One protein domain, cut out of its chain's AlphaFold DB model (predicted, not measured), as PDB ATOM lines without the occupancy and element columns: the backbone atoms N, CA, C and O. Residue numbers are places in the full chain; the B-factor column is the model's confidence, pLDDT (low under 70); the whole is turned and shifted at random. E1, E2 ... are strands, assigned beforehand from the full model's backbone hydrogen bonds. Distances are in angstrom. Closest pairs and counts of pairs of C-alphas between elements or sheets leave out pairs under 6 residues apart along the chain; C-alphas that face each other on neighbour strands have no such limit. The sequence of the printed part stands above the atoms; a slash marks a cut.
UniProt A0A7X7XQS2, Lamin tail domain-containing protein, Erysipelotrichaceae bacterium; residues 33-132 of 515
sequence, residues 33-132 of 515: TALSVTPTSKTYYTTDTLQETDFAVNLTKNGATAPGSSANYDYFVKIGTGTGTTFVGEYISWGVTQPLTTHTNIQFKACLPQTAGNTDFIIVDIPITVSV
ATOM      1  N   THR A  33     139.234 111.434 159.614       81.00
ATOM      2  CA  THR A  33     139.806 111.229 160.957       81.00
ATOM      3  C   THR A  33     138.889 111.712 162.080       81.00
ATOM      4  O   THR A  33     139.064 111.305 163.225       81.00
ATOM      5  N   ALA A  34     137.890 112.547 161.767       82.69
ATOM      6  CA  ALA A  34     136.846 112.959 162.702       82.69
ATOM      7  C   ALA A  34     135.561 113.378 161.969       82.69
ATOM      8  O   ALA A  34     135.618 113.908 160.856       82.69
ATOM      9  N   LEU A  35     134.423 113.194 162.641       84.81
ATOM     10  CA  LEU A  35     133.092 113.660 162.249       84.81
ATOM     11  C   LEU A  35     132.510 114.473 163.412       84.81
ATOM     12  O   LEU A  35     132.572 114.045 164.561       84.81
ATOM     13  N   SER A  36     131.948 115.640 163.115       86.88
ATOM     14  CA  SER A  36     131.220 116.473 164.072       86.88
ATOM     15  C   SER A  36     129.885 116.873 163.462       86.88
ATOM     16  O   SER A  36     129.835 117.320 162.317       86.88
ATOM     17  N   VAL A  37     128.805 116.697 164.222       86.69
ATOM     18  CA  VAL A  37     127.451 117.057 163.799       86.69
ATOM     19  C   VAL A  37     126.799 117.897 164.885       86.69
ATOM     20  O   VAL A  37     126.939 117.607 166.072       86.69
ATOM     21  N   THR A  38     126.101 118.962 164.501       85.69
ATOM     22  CA  THR A  38     125.370 119.822 165.440       85.69
ATOM     23  C   THR A  38     123.995 120.182 164.867       85.69
ATOM     24  O   THR A  38     123.937 120.645 163.726       85.69
ATOM     25  N   PRO A  39     122.885 119.990 165.609       83.31
ATOM     26  CA  PRO A  39     121.565 120.466 165.189       83.31
ATOM     27  C   PRO A  39     121.539 121.987 165.047       83.31
ATOM     28  O   PRO A  39     122.094 122.698 165.884       83.31
ATOM     29  N   THR A  40     120.831 122.511 164.051       75.62
ATOM     30  CA  THR A  40     120.798 123.958 163.769       75.62
ATOM     31  C   THR A  40     119.796 124.760 164.627       75.62
ATOM     32  O   THR A  40     119.437 125.879 164.279       75.62
ATOM     33  N   SER A  41     119.445 124.281 165.834       65.00
ATOM     34  CA  SER A  41     118.548 124.923 166.837       65.00
ATOM     35  C   SER A  41     117.030 124.791 166.600       65.00
ATOM     36  O   SER A  41     116.248 125.588 167.119       65.00
ATOM     37  N   LYS A  42     116.588 123.782 165.844       74.12
ATOM     38  CA  LYS A  42     115.169 123.536 165.527       74.12
ATOM     39  C   LYS A  42     114.520 122.552 166.513       74.12
ATOM     40  O   LYS A  42     115.158 121.601 166.957       74.12
ATOM     41  N   THR A  43     113.241 122.760 166.832       83.69
ATOM     42  CA  THR A  43     112.393 121.730 167.470       83.69
ATOM     43  C   THR A  43     111.776 120.865 166.377       83.69
ATOM     44  O   THR A  43     111.218 121.420 165.435       83.69
ATOM     45  N   TYR A  44     111.863 119.538 166.493       88.06
ATOM     46  CA  TYR A  44     111.326 118.616 165.490       88.06
ATOM     47  C   TYR A  44     109.907 118.181 165.850       88.06
ATOM     48  O   TYR A  44     109.638 117.778 166.986       88.06
ATOM     49  N   TYR A  45     109.012 118.204 164.870       92.06
ATOM     50  CA  TYR A  45     107.649 117.711 165.004       92.06
ATOM     51  C   TYR A  45     107.394 116.481 164.139       92.06
ATOM     52  O   TYR A  45     108.032 116.295 163.106       92.06
ATOM     53  N   THR A  46     106.410 115.661 164.512       91.38
ATOM     54  CA  THR A  46     106.042 114.459 163.735       91.38
ATOM     55  C   THR A  46     105.545 114.752 162.319       91.38
ATOM     56  O   THR A  46     105.461 113.852 161.493       91.38
ATOM     57  N   THR A  47     105.184 116.002 162.034       89.12
ATOM     58  CA  THR A  47     104.759 116.465 160.707       89.12
ATOM     59  C   THR A  47     105.911 117.001 159.863       89.12
ATOM     60  O   THR A  47     105.736 117.192 158.659       89.12
ATOM     61  N   ASP A  48     107.061 117.289 160.478       88.75
ATOM     62  CA  ASP A  48     108.212 117.837 159.771       88.75
ATOM     63  C   ASP A  48     108.805 116.778 158.852       88.75
ATOM     64  O   ASP A  48     108.897 115.606 159.209       88.75
ATOM     65  N   THR A  49     109.271 117.191 157.680       89.06
ATOM     66  CA  THR A  49     110.192 116.367 156.902       89.06
ATOM     67  C   THR A  49     111.613 116.712 157.308       89.06
ATOM     68  O   THR A  49     111.985 117.885 157.376       89.06
ATOM     69  N   LEU A  50     112.415 115.687 157.591       86.12
ATOM     70  CA  LEU A  50     113.823 115.886 157.914       86.12
ATOM     71  C   LEU A  50     114.568 116.379 156.676       86.12
ATOM     72  O   LEU A  50     114.430 115.810 155.587       86.12
ATOM     73  N   GLN A  51     115.378 117.418 156.855       87.62
ATOM     74  CA  GLN A  51     116.234 117.987 155.820       87.62
ATOM     75  C   GLN A  51     117.697 117.870 156.229       87.62
ATOM     76  O   GLN A  51     118.039 117.998 157.402       87.62
ATOM     77  N   GLU A  52     118.587 117.692 155.252       82.62
ATOM     78  CA  GLU A  52     120.030 117.663 155.520       82.62
ATOM     79  C   GLU A  52     120.505 118.984 156.153       82.62
ATOM     80  O   GLU A  52     121.353 118.987 157.039       82.62
ATOM     81  N   THR A  53     119.879 120.104 155.779       85.19
ATOM     82  CA  THR A  53     120.143 121.442 156.326       85.19
ATOM     83  C   THR A  53     119.702 121.636 157.781       85.19
ATOM     84  O   THR A  53     120.081 122.633 158.399       85.19
ATOM     85  N   ASP A  54     118.946 120.699 158.365       86.69
ATOM     86  CA  ASP A  54     118.624 120.718 159.798       86.69
ATOM     87  C   ASP A  54     119.864 120.385 160.669       86.69
ATOM     88  O   ASP A  54     119.828 120.533 161.896       86.69
ATOM     89  N   PHE A  55     120.978 119.960 160.052       86.19
ATOM     90  CA  PHE A  55     122.215 119.560 160.724       86.19
ATOM     91  C   PHE A  55     123.440 120.215 160.080       86.19
ATOM     92  O   PHE A  55     123.638 120.170 158.869       86.19
ATOM     93  N   ALA A  56     124.320 120.787 160.901       87.00
ATOM     94  CA  ALA A  56     125.643 121.214 160.467       87.00
ATOM     95  C   ALA A  56     126.612 120.037 160.603       87.00
ATOM     96  O   ALA A  56     126.933 119.623 161.719       87.00
ATOM     97  N   VAL A  57     127.070 119.498 159.472       84.06
ATOM     98  CA  VAL A  57     127.999 118.362 159.412       84.06
ATOM     99  C   VAL A  57     129.388 118.864 159.021       84.06
ATOM    100  O   VAL A  57     129.557 119.502 157.984       84.06
ATOM    101  N   ASN A  58     130.398 118.562 159.837       86.31
ATOM    102  CA  ASN A  58     131.801 118.881 159.573       86.31
ATOM    103  C   ASN A  58     132.657 117.616 159.626       86.31
ATOM    104  O   ASN A  58     132.529 116.793 160.535       86.31
ATOM    105  N   LEU A  59     133.573 117.491 158.670       82.69
ATOM    106  CA  LEU A  59     134.491 116.363 158.545       82.69
ATOM    107  C   LEU A  59     135.930 116.854 158.633       82.69
ATOM    108  O   LEU A  59     136.264 117.893 158.071       82.69
ATOM    109  N   THR A  60     136.796 116.094 159.303       83.94
ATOM    110  CA  THR A  60     138.242 116.349 159.294       83.94
ATOM    111  C   THR A  60     138.946 115.310 158.440       83.94
ATOM    112  O   THR A  60     138.985 114.124 158.774       83.94
ATOM    113  N   LYS A  61     139.515 115.773 157.332       79.12
ATOM    114  CA  LYS A  61     140.200 114.984 156.314       79.12
ATOM    115  C   LYS A  61     141.701 115.211 156.440       79.12
ATOM    116  O   LYS A  61     142.146 116.345 156.290       79.12
ATOM    117  N   ASN A  62     142.472 114.163 156.737       77.69
ATOM    118  CA  ASN A  62     143.933 114.257 156.902       77.69
ATOM    119  C   ASN A  62     144.393 115.448 157.786       77.69
ATOM    120  O   ASN A  62     145.394 116.099 157.499       77.69
ATOM    121  N   GLY A  63     143.638 115.764 158.847       75.19
ATOM    122  CA  GLY A  63     143.925 116.878 159.764       75.19
ATOM    123  C   GLY A  63     143.335 118.249 159.394       75.19
ATOM    124  O   GLY A  63     143.473 119.176 160.187       75.19
ATOM    125  N   ALA A  64     142.646 118.398 158.256       79.62
ATOM    126  CA  ALA A  64     141.968 119.637 157.854       79.62
ATOM    127  C   ALA A  64     140.436 119.495 157.887       79.62
ATOM    128  O   ALA A  64     139.886 118.545 157.328       79.62
ATOM    129  N   THR A  65     139.734 120.435 158.527       81.06
ATOM    130  CA  THR A  65     138.266 120.413 158.661       81.06
ATOM    131  C   THR A  65     137.566 121.101 157.484       81.06
ATOM    132  O   THR A  65     137.976 122.185 157.073       81.06
ATOM    133  N   ALA A  66     136.491 120.499 156.969       77.69
ATOM    134  CA  ALA A  66     135.634 121.055 155.921       77.69
ATOM    135  C   ALA A  66     134.141 120.725 156.164       77.69
ATOM    136  O   ALA A  66     133.843 119.684 156.763       77.69
ATOM    137  N   PRO A  67     133.197 121.566 155.690       78.25
ATOM    138  CA  PRO A  67     131.771 121.237 155.685       78.25
ATOM    139  C   PRO A  67     131.485 119.983 154.847       78.25
ATOM    140  O   PRO A  67     132.015 119.827 153.745       78.25
ATOM    141  N   GLY A  68     130.640 119.097 155.368       67.25
ATOM    142  CA  GLY A  68     130.211 117.862 154.714       67.25
ATOM    143  C   GLY A  68     128.831 117.982 154.067       67.25
ATOM    144  O   GLY A  68     127.970 118.686 154.586       67.25
ATOM    145  N   SER A  69     128.616 117.275 152.954       67.00
ATOM    146  CA  SER A  69     127.278 116.914 152.456       67.00
ATOM    147  C   SER A  69     127.272 115.465 151.965       67.00
ATOM    148  O   SER A  69     128.326 114.933 151.595       67.00
ATOM    149  N   SER A  70     126.099 114.835 151.932       62.25
ATOM    150  CA  SER A  70     125.903 113.431 151.543       62.25
ATOM    151  C   SER A  70     126.237 113.168 150.072       62.25
ATOM    152  O   SER A  70     126.448 112.032 149.666       62.25
ATOM    153  N   ALA A  71     126.331 114.234 149.272       62.19
ATOM    154  CA  ALA A  71     126.783 114.193 147.887       62.19
ATOM    155  C   ALA A  71     128.316 114.270 147.738       62.19
ATOM    156  O   ALA A  71     128.836 113.944 146.674       62.19
ATOM    157  N   ASN A  72     129.036 114.724 148.771       63.09
ATOM    158  CA  ASN A  72     130.482 114.972 148.721       63.09
ATOM    159  C   ASN A  72     131.318 113.866 149.385       63.09
ATOM    160  O   ASN A  72     132.526 113.795 149.160       63.09
ATOM    161  N   TYR A  73     130.696 113.034 150.220       65.44
ATOM    162  CA  TYR A  73     131.353 112.011 151.029       65.44
ATOM    163  C   TYR A  73     130.434 110.791 151.149       65.44
ATOM    164  O   TYR A  73     129.227 110.960 151.309       65.44
ATOM    165  N   ASP A  74     130.998 109.580 151.131       64.75
ATOM    166  CA  ASP A  74     130.238 108.347 151.356       64.75
ATOM    167  C   ASP A  74     129.823 108.249 152.832       64.75
ATOM    168  O   ASP A  74     130.505 107.663 153.679       64.75
ATOM    169  N   TYR A  75     128.703 108.879 153.172       69.38
ATOM    170  CA  TYR A  75     128.087 108.752 154.483       69.38
ATOM    171  C   TYR A  75     126.588 108.522 154.377       69.38
ATOM    172  O   TYR A  75     125.913 109.006 153.470       69.38
ATOM    173  N   PHE A  76     126.056 107.797 155.356       72.12
ATOM    174  CA  PHE A  76     124.633 107.498 155.461       72.12
ATOM    175  C   PHE A  76     124.082 108.036 156.773       72.12
ATOM    176  O   PHE A  76     124.783 108.072 157.789       72.12
ATOM    177  N   VAL A  77     122.804 108.415 156.753       76.81
ATOM    178  CA  VAL A  77     122.101 108.913 157.935       76.81
ATOM    179  C   VAL A  77     120.910 108.017 158.236       76.81
ATOM    180  O   VAL A  77     120.161 107.623 157.337       76.81
ATOM    181  N   LYS A  78     120.757 107.678 159.515       81.75
ATOM    182  CA  LYS A  78     119.629 106.904 160.022       81.75
ATOM    183  C   LYS A  78     118.935 107.647 161.152       81.75
ATOM    184  O   LYS A  78     119.592 108.317 161.944       81.75
ATOM    185  N   ILE A  79     117.626 107.469 161.270       83.69
ATOM    186  CA  ILE A  79     116.841 107.938 162.416       83.69
ATOM    187  C   ILE A  79     116.278 106.743 163.180       83.69
ATOM    188  O   ILE A  79     115.845 105.767 162.568       83.69
ATOM    189  N   GLY A  80     116.335 106.781 164.512       81.38
ATOM    190  CA  GLY A  80     115.976 105.615 165.306       81.38
ATOM    191  C   GLY A  80     116.099 105.798 166.810       81.38
ATOM    192  O   GLY A  80     116.134 106.912 167.338       81.38
ATOM    193  N   THR A  81     116.137 104.671 167.512       78.31
ATOM    194  CA  THR A  81     116.285 104.604 168.968       78.31
ATOM    195  C   THR A  81     117.555 103.854 169.333       78.31
ATOM    196  O   THR A  81     117.965 102.915 168.645       78.31
ATOM    197  N   GLY A  82     118.225 104.279 170.404       74.31
ATOM    198  CA  GLY A  82     119.471 103.636 170.810       74.31
ATOM    199  C   GLY A  82     120.362 104.472 171.713       74.31
ATOM    200  O   GLY A  82     120.043 105.612 172.031       74.31
ATOM    201  N   THR A  83     121.491 103.887 172.111       61.41
ATOM    202  CA  THR A  83     122.506 104.506 172.977       61.41
ATOM    203  C   THR A  83     123.902 104.365 172.364       61.41
ATOM    204  O   THR A  83     124.693 103.607 172.913       61.41
ATOM    205  N   GLY A  84     124.235 105.015 171.237       61.72
ATOM    206  CA  GLY A  84     125.614 105.084 170.696       61.72
ATOM    207  C   GLY A  84     126.162 103.783 170.097       61.72
ATOM    208  O   GLY A  84     126.565 103.701 168.942       61.72
ATOM    209  N   THR A  85     126.190 102.741 170.918       65.12
ATOM    210  CA  THR A  85     126.732 101.408 170.673       65.12
ATOM    211  C   THR A  85     125.674 100.412 170.201       65.12
ATOM    212  O   THR A  85     126.012  99.392 169.612       65.12
ATOM    213  N   THR A  86     124.390 100.690 170.443       73.44
ATOM    214  CA  THR A  86     123.248  99.897 169.963       73.44
ATOM    215  C   THR A  86     122.203 100.847 169.395       73.44
ATOM    216  O   THR A  86     121.509 101.514 170.161       73.44
ATOM    217  N   PHE A  87     122.122 100.933 168.067       78.31
ATOM    218  CA  PHE A  87     121.195 101.803 167.344       78.31
ATOM    219  C   PHE A  87     120.303 100.964 166.428       78.31
ATOM    220  O   PHE A  87     120.802 100.211 165.589       78.31
ATOM    221  N   VAL A  88     118.990 101.108 166.583       81.75
ATOM    222  CA  VAL A  88     117.981 100.511 165.705       81.75
ATOM    223  C   VAL A  88     117.250 101.657 165.020       81.75
ATOM    224  O   VAL A  88     116.574 102.445 165.678       81.75
ATOM    225  N   GLY A  89     117.400 101.773 163.702       78.12
ATOM    226  CA  GLY A  89     116.795 102.863 162.947       78.12
ATOM    227  C   GLY A  89     116.757 102.613 161.448       78.12
ATOM    228  O   GLY A  89     117.442 101.727 160.928       78.12
ATOM    229  N   GLU A  90     115.954 103.419 160.770       82.44
ATOM    230  CA  GLU A  90     115.730 103.351 159.330       82.44
ATOM    231  C   GLU A  90     116.583 104.388 158.596       82.44
ATOM    232  O   GLU A  90     116.944 105.430 159.153       82.44
ATOM    233  N   TYR A  91     116.933 104.093 157.341       82.75
ATOM    234  CA  TYR A  91     117.617 105.058 156.483       82.75
ATOM    235  C   TYR A  91     116.704 106.249 156.191       82.75
ATOM    236  O   TYR A  91     115.530 106.083 155.862       82.75
ATOM    237  N   ILE A  92     117.268 107.451 156.286       78.31
ATOM    238  CA  ILE A  92     116.546 108.688 155.992       78.31
ATOM    239  C   ILE A  92     116.600 108.953 154.489       78.31
ATOM    240  O   ILE A  92     117.674 108.953 153.889       78.31
ATOM    241  N   SER A  93     115.446 109.252 153.894       84.12
ATOM    242  CA  SER A  93     115.383 109.945 152.612       84.12
ATOM    243  C   SER A  93     115.030 111.402 152.891       84.12
ATOM    244  O   SER A  93     113.910 111.721 153.305       84.12
ATOM    245  N   TRP A  94     116.003 112.291 152.688       83.81
ATOM    246  CA  TRP A  94     115.830 113.718 152.939       83.81
ATOM    247  C   TRP A  94     114.643 114.281 152.154       83.81
ATOM    248  O   TRP A  94     114.414 113.923 150.997       83.81
ATOM    249  N   GLY A  95     113.857 115.126 152.815       81.44
ATOM    250  CA  GLY A  95     112.673 115.756 152.237       81.44
ATOM    251  C   GLY A  95     111.404 114.911 152.190       81.44
ATOM    252  O   GLY A  95     110.362 115.451 151.826       81.44
ATOM    253  N   VAL A  96     111.446 113.637 152.594       84.12
ATOM    254  CA  VAL A  96     110.248 112.773 152.635       84.12
ATOM    255  C   VAL A  96     110.068 112.023 153.953       84.12
ATOM    256  O   VAL A  96     108.942 111.679 154.298       84.12
ATOM    257  N   THR A  97     111.138 111.771 154.708       87.06
ATOM    258  CA  THR A  97     111.039 111.076 155.997       87.06
ATOM    259  C   THR A  97     110.476 112.002 157.077       87.06
ATOM    260  O   THR A  97     111.062 113.047 157.364       87.06
ATOM    261  N   GLN A  98     109.377 111.580 157.708       89.19
ATOM    262  CA  GLN A  98     108.818 112.206 158.910       89.19
ATOM    263  C   GLN A  98     109.299 111.471 160.171       89.19
ATOM    264  O   GLN A  98     109.250 110.236 160.208       89.19
ATOM    265  N   PRO A  99     109.786 112.175 161.208       87.38
ATOM    266  CA  PRO A  99     110.219 111.536 162.440       87.38
ATOM    267  C   PRO A  99     109.012 111.133 163.306       87.38
ATOM    268  O   PRO A  99     107.994 111.814 163.343       87.38
ATOM    269  N   LEU A 100     109.130 110.041 164.062       89.56
ATOM    270  CA  LEU A 100     108.156 109.623 165.071       89.56
ATOM    271  C   LEU A 100     108.608 110.071 166.465       89.56
ATOM    272  O   LEU A 100     109.801 110.244 166.708       89.56
ATOM    273  N   THR A 101     107.673 110.181 167.410       88.94
ATOM    274  CA  THR A 101     107.972 110.511 168.820       88.94
ATOM    275  C   THR A 101     108.846 109.478 169.523       88.94
ATOM    276  O   THR A 101     109.469 109.780 170.535       88.94
ATOM    277  N   THR A 102     108.893 108.251 169.006       86.50
ATOM    278  CA  THR A 102     109.766 107.205 169.529       86.50
ATOM    279  C   THR A 102     111.220 107.415 169.137       86.50
ATOM    280  O   THR A 102     112.071 106.894 169.841       86.50
ATOM    281  N   HIS A 103     111.532 108.164 168.072       86.50
ATOM    282  CA  HIS A 103     112.912 108.419 167.659       86.50
ATOM    283  C   HIS A 103     113.627 109.312 168.673       86.50
ATOM    284  O   HIS A 103     113.214 110.443 168.922       86.50
ATOM    285  N   THR A 104     114.724 108.807 169.234       85.31
ATOM    286  CA  THR A 104     115.494 109.504 170.272       85.31
ATOM    287  C   THR A 104     116.859 109.971 169.788       85.31
ATOM    288  O   THR A 104     117.432 110.869 170.397       85.31
ATOM    289  N   ASN A 105     117.372 109.412 168.686       86.00
ATOM    290  CA  ASN A 105     118.655 109.799 168.109       86.00
ATOM    291  C   ASN A 105     118.631 109.764 166.574       86.00
ATOM    292  O   ASN A 105     117.963 108.929 165.954       86.00
ATOM    293  N   ILE A 106     119.429 110.637 165.963       85.75
ATOM    294  CA  ILE A 106     119.833 110.546 164.559       85.75
ATOM    295  C   ILE A 106     121.305 110.150 164.519       85.75
ATOM    296  O   ILE A 106     122.144 110.790 165.148       85.75
ATOM    297  N   GLN A 107     121.608 109.095 163.774       86.75
ATOM    298  CA  GLN A 107     122.948 108.550 163.621       86.75
ATOM    299  C   GLN A 107     123.536 108.948 162.266       86.75
ATOM    300  O   GLN A 107     122.955 108.655 161.218       86.75
ATOM    301  N   PHE A 108     124.724 109.548 162.295       84.00
ATOM    302  CA  PHE A 108     125.546 109.860 161.128       84.00
ATOM    303  C   PHE A 108     126.740 108.907 161.075       84.00
ATOM    304  O   PHE A 108     127.445 108.738 162.073       84.00
ATOM    305  N   LYS A 109     126.984 108.290 159.914       80.25
ATOM    306  CA  LYS A 109     128.141 107.410 159.694       80.25
ATOM    307  C   LYS A 109     128.919 107.832 158.470       80.25
ATOM    308  O   LYS A 109     128.367 107.712 157.384       80.25
ATOM    309  N   ALA A 110     130.178 108.227 158.632       78.06
ATOM    310  CA  ALA A 110     131.042 108.625 157.521       78.06
ATOM    311  C   ALA A 110     132.273 107.721 157.392       78.06
ATOM    312  O   ALA A 110     132.859 107.322 158.404       78.06
ATOM    313  N   CYS A 111     132.684 107.431 156.154       72.38
ATOM    314  CA  CYS A 111     133.954 106.775 155.854       72.38
ATOM    315  C   CYS A 111     134.578 107.301 154.544       72.38
ATOM    316  O   CYS A 111     133.882 107.701 153.617       72.38
ATOM    317  N   LEU A 112     135.913 107.355 154.504       70.38
ATOM    318  CA  LEU A 112     136.752 107.602 153.320       70.38
ATOM    319  C   LEU A 112     138.205 107.238 153.701       70.38
ATOM    320  O   LEU A 112     138.573 107.550 154.839       70.38
ATOM    321  N   PRO A 113     139.029 106.633 152.823       56.34
ATOM    322  CA  PRO A 113     138.680 106.010 151.550       56.34
ATOM    323  C   PRO A 113     138.148 104.591 151.800       56.34
ATOM    324  O   PRO A 113     138.614 103.894 152.704       56.34
ATOM    325  N   GLN A 114     137.183 104.125 151.005       57.09
ATOM    326  CA  GLN A 114     136.713 102.745 151.126       57.09
ATOM    327  C   GLN A 114     137.777 101.809 150.529       57.09
ATOM    328  O   GLN A 114     137.860 101.628 149.319       57.09
ATOM    329  N   THR A 115     138.653 101.240 151.361       48.44
ATOM    330  CA  THR A 115     139.482 100.106 150.919       48.44
ATOM    331  C   THR A 115     138.584  98.871 150.892       48.44
ATOM    332  O   THR A 115     137.827  98.674 151.842       48.44
ATOM    333  N   ALA A 116     138.637  98.058 149.834       44.44
ATOM    334  CA  ALA A 116     137.787  96.875 149.679       44.44
ATOM    335  C   ALA A 116     137.776  96.011 150.958       44.44
ATOM    336  O   ALA A 116     138.789  95.424 151.336       44.44
ATOM    337  N   GLY A 117     136.626  95.968 151.642       50.28
ATOM    338  CA  GLY A 117     136.418  95.202 152.875       50.28
ATOM    339  C   GLY A 117     136.601  95.957 154.200       50.28
ATOM    340  O   GLY A 117     136.356  95.359 155.246       50.28
ATOM    341  N   ASN A 118     136.981  97.242 154.204       53.38
ATOM    342  CA  ASN A 118     137.008  98.038 155.434       53.38
ATOM    343  C   ASN A 118     135.594  98.544 155.787       53.38
ATOM    344  O   ASN A 118     134.947  99.215 154.983       53.38
ATOM    345  N   THR A 119     135.120  98.201 156.987       56.62
ATOM    346  CA  THR A 119     133.794  98.575 157.520       56.62
ATOM    347  C   THR A 119     133.887  99.578 158.673       56.62
ATOM    348  O   THR A 119     132.880  99.855 159.324       56.62
ATOM    349  N   ASP A 120     135.075 100.135 158.929       69.00
ATOM    350  CA  ASP A 120     135.293 101.087 160.012       69.00
ATOM    351  C   ASP A 120     134.664 102.446 159.663       69.00
ATOM    352  O   ASP A 120     135.189 103.230 158.870       69.00
ATOM    353  N   PHE A 121     133.504 102.718 160.261       75.75
ATOM    354  CA  PHE A 121     132.826 104.011 160.186       75.75
ATOM    355  C   PHE A 121     133.150 104.852 161.415       75.75
ATOM    356  O   PHE A 121     133.123 104.355 162.542       75.75
ATOM    357  N   ILE A 122     133.322 106.157 161.213       79.69
ATOM    358  CA  ILE A 122     133.181 107.104 162.317       79.69
ATOM    359  C   ILE A 122     131.688 107.361 162.493       79.69
ATOM    360  O   ILE A 122     131.001 107.769 161.552       79.69
ATOM    361  N   ILE A 123     131.193 107.090 163.699       82.06
ATOM    362  CA  ILE A 123     129.780 107.195 164.059       82.06
ATOM    363  C   ILE A 123     129.597 108.374 165.008       82.06
ATOM    364  O   ILE A 123     130.323 108.499 165.993       82.06
ATOM    365  N   VAL A 124     128.602 109.210 164.723       85.62
ATOM    366  CA  VAL A 124     128.125 110.246 165.639       85.62
ATOM    367  C   VAL A 124     126.617 110.112 165.797       85.62
ATOM    368  O   VAL A 124     125.878 110.181 164.815       85.62
ATOM    369  N   ASP A 125     126.179 109.961 167.044       86.62
ATOM    370  CA  ASP A 125     124.769 109.955 167.420       86.62
ATOM    371  C   ASP A 125     124.394 111.313 168.008       86.62
ATOM    372  O   ASP A 125     125.063 111.824 168.909       86.62
ATOM    373  N   ILE A 126     123.311 111.888 167.494       86.44
ATOM    374  CA  ILE A 126     122.786 113.178 167.921       86.44
ATOM    375  C   ILE A 126     121.411 112.973 168.553       86.44
ATOM    376  O   ILE A 126     120.494 112.532 167.849       86.44
ATOM    377  N   PRO A 127     121.232 113.310 169.845       86.00
ATOM    378  CA  PRO A 127     119.929 113.226 170.479       86.00
ATOM    379  C   PRO A 127     118.988 114.265 169.887       86.00
ATOM    380  O   PRO A 127     119.337 115.438 169.738       86.00
ATOM    381  N   ILE A 128     117.773 113.824 169.581       84.94
ATOM    382  CA  ILE A 128     116.682 114.693 169.149       84.94
ATOM    383  C   ILE A 128     115.464 114.471 170.036       84.94
ATOM    384  O   ILE A 128     115.257 113.394 170.589       84.94
ATOM    385  N   THR A 129     114.641 115.505 170.175       86.56
ATOM    386  CA  THR A 129     113.315 115.398 170.788       86.56
ATOM    387  C   THR A 129     112.278 115.711 169.725       86.56
ATOM    388  O   THR A 129     112.317 116.788 169.129       86.56
ATOM    389  N   VAL A 130     111.371 114.762 169.489       89.31
ATOM    390  CA  VAL A 130     110.287 114.889 168.511       89.31
ATOM    391  C   VAL A 130     108.973 115.063 169.259       89.31
ATOM    392  O   VAL A 130     108.598 114.210 170.063       89.31
ATOM    393  N   SER A 131     108.271 116.161 168.996       90.56
ATOM    394  CA  SER A 131     106.985 116.472 169.629       90.56
ATOM    395  C   SER A 131     105.821 116.256 168.662       90.56
ATOM    396  O   SER A 131     105.958 116.431 167.452       90.56
ATOM    397  N   VAL A 132     104.644 115.906 169.184       92.19
ATOM    398  CA  VAL A 132     103.402 115.997 168.399       92.19
ATOM    399  C   VAL A 132     102.938 117.454 168.431       92.19
ATOM    400  O   VAL A 132     102.870 118.017 169.527       92.19
TER     401      VAL A 132
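This is residues 33 to 132 of the 515 residues of the protein "Lamin tail domain-containing protein" of Erysipelotrichaceae bacterium (UniProt A0A7X7XQS2). Two sheets form a sandwich, partly face to face: the three strands E1 E2 E3 and the strongly twisted four-strand sheet E5 E4 E6 E7, their strands crossed at 48 degrees. The loops of residues 40 to 54 and 92 to 104 lie toward one end, the link of residues 111 to 121 toward the other. The printed part has 100 residues, no named helix and seven named strands, E1 to E7 along the chain; both sheets are antiparallel. The class is all strand, with 43 residues in named elements. The whole is compact, radius of gyration of the C-alphas 13.7 A, with an elongated outline of 42 by 25 by 21 A.

E1, residues 33 to 39, E2, residues 55 to 61, and E3, residues 64 to 67, form a meander, each strand the antiparallel neighbour of the one before. N 36 and O 58 are 2.9 A apart, N 59 and O 66 2.9 A, both within hydrogen-bond range. E4, residues 75 to 82, bends by 69 degrees at residue 79 and forms a hairpin with E5, residues 87 to 91, with N 81 and O 88 at 2.9 A. E6, residues 105 to 110, pairs with E4 through N 78 and O 107, 2.9 A, and forms a hairpin with E7, residues 122 to 127, through N 108 and O 124, 2.8 A. Between the sheets, the closest C-alphas of E1 and E7 are those of Leu 35 and Ile 122, 6.6 A. E2 and E6 are apart.

E1 begins at C-alpha 33 (139.806, 111.229, 160.957) and is 20.9 A long; E2 is 19.1 A and E4 19.2 A. E7 ends at C-alpha 127 (119.929, 113.226, 170.479).

The C-alphas of Ala 116 and Val 132, the two farthest apart, are 43.6 A apart. The printed part has no cut. The links E1 to E2, E5 to E6 and E6 to E7 are long. Mean pLDDT of the printed part is 78.7; residue 41 and residues 68 to 75, 83 to 85 and 113 to 120 are under 70.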